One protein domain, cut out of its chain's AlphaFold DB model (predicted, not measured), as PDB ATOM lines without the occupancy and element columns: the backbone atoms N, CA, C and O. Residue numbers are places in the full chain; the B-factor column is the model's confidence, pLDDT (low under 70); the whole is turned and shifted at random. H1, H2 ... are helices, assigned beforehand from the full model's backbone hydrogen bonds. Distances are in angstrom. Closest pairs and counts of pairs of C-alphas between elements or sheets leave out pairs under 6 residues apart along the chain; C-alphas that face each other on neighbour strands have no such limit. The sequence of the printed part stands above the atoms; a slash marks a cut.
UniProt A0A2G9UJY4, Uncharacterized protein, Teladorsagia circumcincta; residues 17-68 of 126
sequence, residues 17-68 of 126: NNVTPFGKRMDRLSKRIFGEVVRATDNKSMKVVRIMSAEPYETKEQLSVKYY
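Overview. This is residues 17 to 68 of the 126 residues of an uncharacterized protein of Teladorsagia circumcincta (UniProt A0A2G9UJY4). An open, drawn-out chain has two separate helices, H1 then H2, placed one after the other along a rod, with a looping link between them and a tail with no named element, residues 54 to 68, running on beyond H2. The printed part has 52 residues, two named helices and no named strand; the class is all helix, though under half of the residues, 21, are in named elements. It is extended, with a radius of gyration of the C-alphas of 17.1 A and spans of 56 by 22 by 13 A.

Arrangement. H1, residues 21 to 33, and H2, residues 46 to 53, are apart. In both, every O i to N i+4 pair is within hydrogen-bond range. Residues 19 to 25, of which 21 to 25 belong to H1, stand free.

Along the chain. H1 begins at C-alpha 21 (158.442, 186.205, 137.371) and is 18.6 A long. H2, 10.6 A long, ends at C-alpha 53 (129.287, 180.585, 140.177).

Size, cuts and confidence. The C-alphas farthest apart, Thr 20 and Tyr 68, are 56.1 A apart. The printed part has no cut. The link from H1 to H2, 12 residues, is long. Residue 17 alone has pLDDT under 70.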
ATOM      1  N   ASN A  17     151.962 181.628 130.204       60.19
ATOM      2  CA  ASN A  17     151.839 180.617 131.259       60.19
ATOM      3  C   ASN A  17     153.184 180.102 131.818       60.19
ATOM      4  O   ASN A  17     153.219 179.095 132.522       60.19
ATOM      5  N   ASN A  18     154.309 180.739 131.487       70.12
ATOM      6  CA  ASN A  18     155.637 180.266 131.881       70.12
ATOM      7  C   ASN A  18     155.984 180.656 133.340       70.12
ATOM      8  O   ASN A  18     155.672 181.765 133.775       70.12
ATOM      9  N   VAL A  19     156.702 179.807 134.094       77.62
ATOM     10  CA  VAL A  19     156.947 179.955 135.564       77.62
ATOM     11  C   VAL A  19     157.827 181.170 135.933       77.62
ATOM     12  O   VAL A  19     158.061 181.476 137.105       77.62
ATOM     13  N   THR A  20     158.298 181.904 134.929       86.25
ATOM     14  CA  THR A  20     159.061 183.145 135.086       86.25
ATOM     15  C   THR A  20     158.329 184.189 135.953       86.25
ATOM     16  O   THR A  20     157.095 184.241 135.964       86.25
ATOM     17  N   PRO A  21     159.056 185.098 136.633       87.44
ATOM     18  CA  PRO A  21     158.442 186.205 137.371       87.44
ATOM     19  C   PRO A  21     157.519 187.084 136.513       87.44
ATOM     20  O   PRO A  21     156.507 187.575 137.005       87.44
ATOM     21  N   PHE A  22     157.848 187.269 135.229       86.75
ATOM     22  CA  PHE A  22     157.003 188.000 134.284       86.75
ATOM     23  C   PHE A  22     155.696 187.254 133.988       86.75
ATOM     24  O   PHE A  22     154.631 187.853 134.114       86.75
ATOM     25  N   GLY A  23     155.760 185.950 133.690       87.06
ATOM     26  CA  GLY A  23     154.573 185.118 133.455       87.06
ATOM     27  C   GLY A  23     153.616 185.117 134.649       87.06
ATOM     28  O   GLY A  23     152.432 185.385 134.489       87.06
ATOM     29  N   LYS A  24     154.137 184.988 135.879       86.38
ATOM     30  CA  LYS A  24     153.323 185.101 137.108       86.38
ATOM     31  C   LYS A  24     152.632 186.463 137.262       86.38
ATOM     32  O   LYS A  24     151.528 186.529 137.799       86.38
ATOM     33  N   ARG A  25     153.272 187.564 136.839       89.88
ATOM     34  CA  ARG A  25     152.653 188.905 136.849       89.88
ATOM     35  C   ARG A  25     151.563 189.024 135.787       89.88
ATOM     36  O   ARG A  25     150.514 189.587 136.085       89.88
ATOM     37  N   MET A  26     151.801 188.473 134.599       90.44
ATOM     38  CA  MET A  26     150.838 188.489 133.502       90.44
ATOM     39  C   MET A  26     149.602 187.628 133.811       90.44
ATOM     40  O   MET A  26     148.487 188.092 133.616       90.44
ATOM     41  N   ASP A  27     149.781 186.442 134.401       88.88
ATOM     42  CA  ASP A  27     148.684 185.574 134.865       88.88
ATOM     43  C   ASP A  27     147.808 186.269 135.925       88.88
ATOM     44  O   ASP A  27     146.584 186.316 135.812       88.88
ATOM     45  N   ARG A  28     148.426 186.914 136.927       91.19
ATOM     46  CA  ARG A  28     147.689 187.701 137.936       91.19
ATOM     47  C   ARG A  28     146.943 188.890 137.332       91.19
ATOM     48  O   ARG A  28     145.852 189.209 137.802       91.19
ATOM     49  N   LEU A  29     147.541 189.565 136.349       92.75
ATOM     50  CA  LEU A  29     146.904 190.675 135.644       92.75
ATOM     51  C   LEU A  29     145.697 190.179 134.843       92.75
ATOM     52  O   LEU A  29     144.621 190.745 134.994       92.75
ATOM     53  N   SER A  30     145.853 189.095 134.080       92.62
ATOM     54  CA  SER A  30     144.773 188.453 133.321       92.62
ATOM     55  C   SER A  30     143.593 188.102 134.227       92.62
ATOM     56  O   SER A  30     142.479 188.560 133.995       92.62
ATOM     57  N   LYS A  31     143.852 187.400 135.338       94.12
ATOM     58  CA  LYS A  31     142.822 187.054 136.330       94.12
ATOM     59  C   LYS A  31     142.100 188.280 136.883       94.12
ATOM     60  O   LYS A  31     140.895 188.241 137.081       94.12
ATOM     61  N   ARG A  32     142.811 189.390 137.100       94.88
ATOM     62  CA  ARG A  32     142.200 190.643 137.565       94.88
ATOM     63  C   ARG A  32     141.335 191.305 136.493       94.88
ATOM     64  O   ARG A  32     140.278 191.818 136.834       94.88
ATOM     65  N   ILE A  33     141.781 191.298 135.236       96.81
ATOM     66  CA  ILE A  33     141.036 191.862 134.101       96.81
ATOM     67  C   ILE A  33     139.724 191.099 133.897       96.81
ATOM     68  O   ILE A  33     138.684 191.720 133.716       96.81
ATOM     69  N   PHE A  34     139.763 189.767 133.978       96.38
ATOM     70  CA  PHE A  34     138.599 188.909 133.737       96.38
ATOM     71  C   PHE A  34     137.783 188.571 134.998       96.38
ATOM     72  O   PHE A  34     136.834 187.800 134.919       96.38
ATOM     73  N   GLY A  35     138.122 189.144 136.159       94.19
ATOM     74  CA  GLY A  35     137.378 188.923 137.407       94.19
ATOM     75  C   GLY A  35     137.521 187.515 138.004       94.19
ATOM     76  O   GLY A  35     136.697 187.097 138.814       94.19
ATOM     77  N   GLU A  36     138.562 186.778 137.627       93.19
ATOM     78  CA  GLU A  36     138.891 185.465 138.177       93.19
ATOM     79  C   GLU A  36     139.666 185.571 139.505       93.19
ATOM     80  O   GLU A  36     140.085 186.637 139.968       93.19
ATOM     81  N   VAL A  37     139.917 184.425 140.137       94.69
ATOM     82  CA  VAL A  37     140.617 184.354 141.424       94.69
ATOM     83  C   VAL A  37     142.105 184.698 141.265       94.69
ATOM     84  O   VAL A  37     142.893 183.906 140.755       94.69
ATOM     85  N   VAL A  38     142.517 185.872 141.756       93.44
ATOM     86  CA  VAL A  38     143.905 186.374 141.631       93.44
ATOM     87  C   VAL A  38     144.876 185.721 142.623       93.44
ATOM     88  O   VAL A  38     146.056 185.526 142.315       93.44
ATOM     89  N   ARG A  39     144.420 185.428 143.846       90.12
ATOM     90  CA  ARG A  39     145.262 184.817 144.884       90.12
ATOM     91  C   ARG A  39     145.418 183.323 144.606       90.12
ATOM     92  O   ARG A  39     144.460 182.657 144.225       90.12
ATOM     93  N   ALA A  40     146.624 182.795 144.815       88.75
ATOM     94  CA  ALA A  40     146.836 181.352 144.792       88.75
ATOM     95  C   ALA A  40     145.989 180.734 145.909       88.75
ATOM     96  O   ALA A  40     146.253 180.968 147.085       88.75
ATOM     97  N   THR A  41     144.941 180.021 145.514       92.44
ATOM     98  CA  THR A  41     143.953 179.451 146.425       92.44
ATOM     99  C   THR A  41     143.996 177.935 146.277       92.44
ATOM    100  O   THR A  41     144.252 177.417 145.190       92.44
ATOM    101  N   ASP A  42     143.800 177.217 147.373       95.19
ATOM    102  CA  ASP A  42     143.796 175.764 147.398       95.19
ATOM    103  C   ASP A  42     142.565 175.177 146.687       95.19
ATOM    104  O   ASP A  42     141.518 175.814 146.530       95.19
ATOM    105  N   ASN A  43     142.673 173.908 146.294       92.94
ATOM    106  CA  ASN A  43     141.602 173.207 145.586       92.94
ATOM    107  C   ASN A  43     140.306 173.096 146.409       92.94
ATOM    108  O   ASN A  43     139.228 173.030 145.815       92.94
ATOM    109  N   LYS A  44     140.376 173.081 147.754       95.19
ATOM    110  CA  LYS A  44     139.172 173.010 148.597       95.19
ATOM    111  C   LYS A  44     138.438 174.348 148.589       95.19
ATOM    112  O   LYS A  44     137.230 174.354 148.380       95.19
ATOM    113  N   SER A  45     139.142 175.470 148.719       94.38
ATOM    114  CA  SER A  45     138.526 176.803 148.646       94.38
ATOM    115  C   SER A  45     137.986 177.146 147.255       94.38
ATOM    116  O   SER A  45     136.945 177.793 147.147       94.38
ATOM    117  N   MET A  46     138.601 176.640 146.178       95.69
ATOM    118  CA  MET A  46     138.049 176.778 144.819       95.69
ATOM    119  C   MET A  46     136.652 176.145 144.663       95.69
ATOM    120  O   MET A  46     135.910 176.521 143.754       95.69
ATOM    121  N   LYS A  47     136.241 175.233 145.561       95.31
ATOM    122  CA  LYS A  47     134.862 174.716 145.617       95.31
ATOM    123  C   LYS A  47     133.845 175.832 145.856       95.31
ATOM    124  O   LYS A  47     132.780 175.794 145.254       95.31
ATOM    125  N   VAL A  48     134.166 176.819 146.694       94.69
ATOM    126  CA  VAL A  48     133.257 177.937 147.003       94.69
ATOM    127  C   VAL A  48     132.987 178.755 145.749       94.69
ATOM    128  O   VAL A  48     131.833 179.022 145.439       94.69
ATOM    129  N   VAL A  49     134.034 179.056 144.978       94.75
ATOM    130  CA  VAL A  49     133.910 179.762 143.695       94.75
ATOM    131  C   VAL A  49     132.992 178.991 142.752       94.75
ATOM    132  O   VAL A  49     132.076 179.581 142.197       94.75
ATOM    133  N   ARG A  50     133.159 177.666 142.644       93.56
ATOM    134  CA  ARG A  50     132.290 176.817 141.811       93.56
ATOM    135  C   ARG A  50     130.834 176.838 142.267       93.56
ATOM    136  O   ARG A  50     129.954 177.000 141.433       93.56
ATOM    137  N   ILE A  51     130.582 176.685 143.569       94.00
ATOM    138  CA  ILE A  51     129.222 176.686 144.129       94.00
ATOM    139  C   ILE A  51     128.550 178.038 143.902       94.00
ATOM    140  O   ILE A  51     127.402 178.067 143.489       94.00
ATOM    141  N   MET A  52     129.261 179.139 144.145       92.50
ATOM    142  CA  MET A  52     128.717 180.492 143.993       92.50
ATOM    143  C   MET A  52     128.576 180.908 142.522       92.50
ATOM    144  O   MET A  52     127.716 181.717 142.202       92.50
ATOM    145  N   SER A  53     129.409 180.365 141.626       93.25
ATOM    146  CA  SER A  53     129.287 180.585 140.177       93.25
ATOM    147  C   SER A  53     128.160 179.775 139.539       93.25
ATOM    148  O   SER A  53     127.701 180.113 138.453       93.25
ATOM    149  N   ALA A  54     127.755 178.678 140.182       92.31
ATOM    150  CA  ALA A  54     126.688 177.821 139.706       92.31
ATOM    151  C   ALA A  54     125.342 178.298 140.254       92.31
ATOM    152  O   ALA A  54     125.249 178.848 141.350       92.31
ATOM    153  N   GLU A  55     124.280 178.023 139.505       90.31
ATOM    154  CA  GLU A  55     122.935 178.254 140.002       90.31
ATOM    155  C   GLU A  55     122.646 177.351 141.225       90.31
ATOM    156  O   GLU A  55     122.916 176.136 141.166       90.31
ATOM    157  N   PRO A  56     122.095 177.905 142.327       89.88
ATOM    158  CA  PRO A  56     121.675 177.123 143.481       89.88
ATOM    159  C   PRO A  56     120.742 175.980 143.089       89.88
ATOM    160  O   PRO A  56     119.869 176.112 142.237       89.88
ATOM    161  N   TYR A  57     120.900 174.831 143.742       85.38
ATOM    162  CA  TYR A  57     120.143 173.627 143.392       85.38
ATOM    163  C   TYR A  57     118.621 173.817 143.493       85.38
ATOM    164  O   TYR A  57     117.884 173.284 142.671       85.38
ATOM    165  N   GLU A  58     118.165 174.605 144.467       83.56
ATOM    166  CA  GLU A  58     116.748 174.852 144.763       83.56
ATOM    167  C   GLU A  58     116.071 175.819 143.783       83.56
ATOM    168  O   GLU A  58     114.845 175.823 143.663       83.56
ATOM    169  N   THR A  59     116.842 176.655 143.082       85.25
ATOM    170  CA  THR A  59     116.280 177.587 142.093       85.25
ATOM    171  C   THR A  59     116.145 176.954 140.717       85.25
ATOM    172  O   THR A  59     115.314 177.415 139.934       85.25
ATOM    173  N   LYS A  60     116.875 175.860 140.459       87.62
ATOM    174  CA  LYS A  60     116.780 175.096 139.212       87.62
ATOM    175  C   LYS A  60     115.334 174.717 138.944       87.62
ATOM    176  O   LYS A  60     114.703 174.060 139.763       87.62
ATOM    177  N   GLU A  61     114.835 175.060 137.766       84.31
ATOM    178  CA  GLU A  61     113.422 174.915 137.393       84.31
ATOM    179  C   GLU A  61     112.848 173.509 137.650       84.31
ATOM    180  O   GLU A  61     111.750 173.370 138.183       84.31
ATOM    181  N   GLN A  62     113.631 172.466 137.364       84.38
ATOM    182  CA  GLN A  62     113.247 171.058 137.543       84.38
ATOM    183  C   GLN A  62     113.042 170.640 139.008       84.38
ATOM    184  O   GLN A  62     112.377 169.649 139.285       84.38
ATOM    185  N   LEU A  63     113.667 171.354 139.939       82.31
ATOM    186  CA  LEU A  63     113.710 171.036 141.370       82.31
ATOM    187  C   LEU A  63     113.093 172.152 142.214       82.31
ATOM    188  O   LEU A  63     112.966 172.028 143.431       82.31
ATOM    189  N   SER A  64     112.732 173.250 141.559       84.62
ATOM    190  CA  SER A  64     112.145 174.416 142.173       84.62
ATOM    191  C   SER A  64     110.763 174.083 142.711       84.62
ATOM    192  O   SER A  64     110.032 173.254 142.171       84.62
ATOM    193  N   VAL A  65     110.341 174.834 143.724       83.50
ATOM    194  CA  VAL A  65     108.955 174.840 144.218       83.50
ATOM    195  C   VAL A  65     107.952 175.088 143.080       83.50
ATOM    196  O   VAL A  65     106.812 174.637 143.141       83.50
ATOM    197  N   LYS A  66     108.388 175.771 142.015       86.00
ATOM    198  CA  LYS A  66     107.593 176.064 140.816       86.00
ATOM    199  C   LYS A  66     107.421 174.881 139.859       86.00
ATOM    200  O   LYS A  66     106.712 175.038 138.872       86.00
ATOM    201  N   TYR A  67     108.056 173.737 140.121       88.88
ATOM    202  CA  TYR A  67     108.003 172.576 139.233       88.88
ATOM    203  C   TYR A  67     106.565 172.125 138.952       88.88
ATOM    204  O   TYR A  67     106.190 171.894 137.805       88.88
ATOM    205  N   TYR A  68     105.735 172.047 139.998       90.94
ATOM    206  CA  TYR A  68     104.308 171.803 139.826       90.94
ATOM    207  C   TYR A  68     103.557 173.123 139.624       90.94
ATOM    208  O   TYR A  68     103.793 174.088 140.359       90.94
TER     209      TYR A  68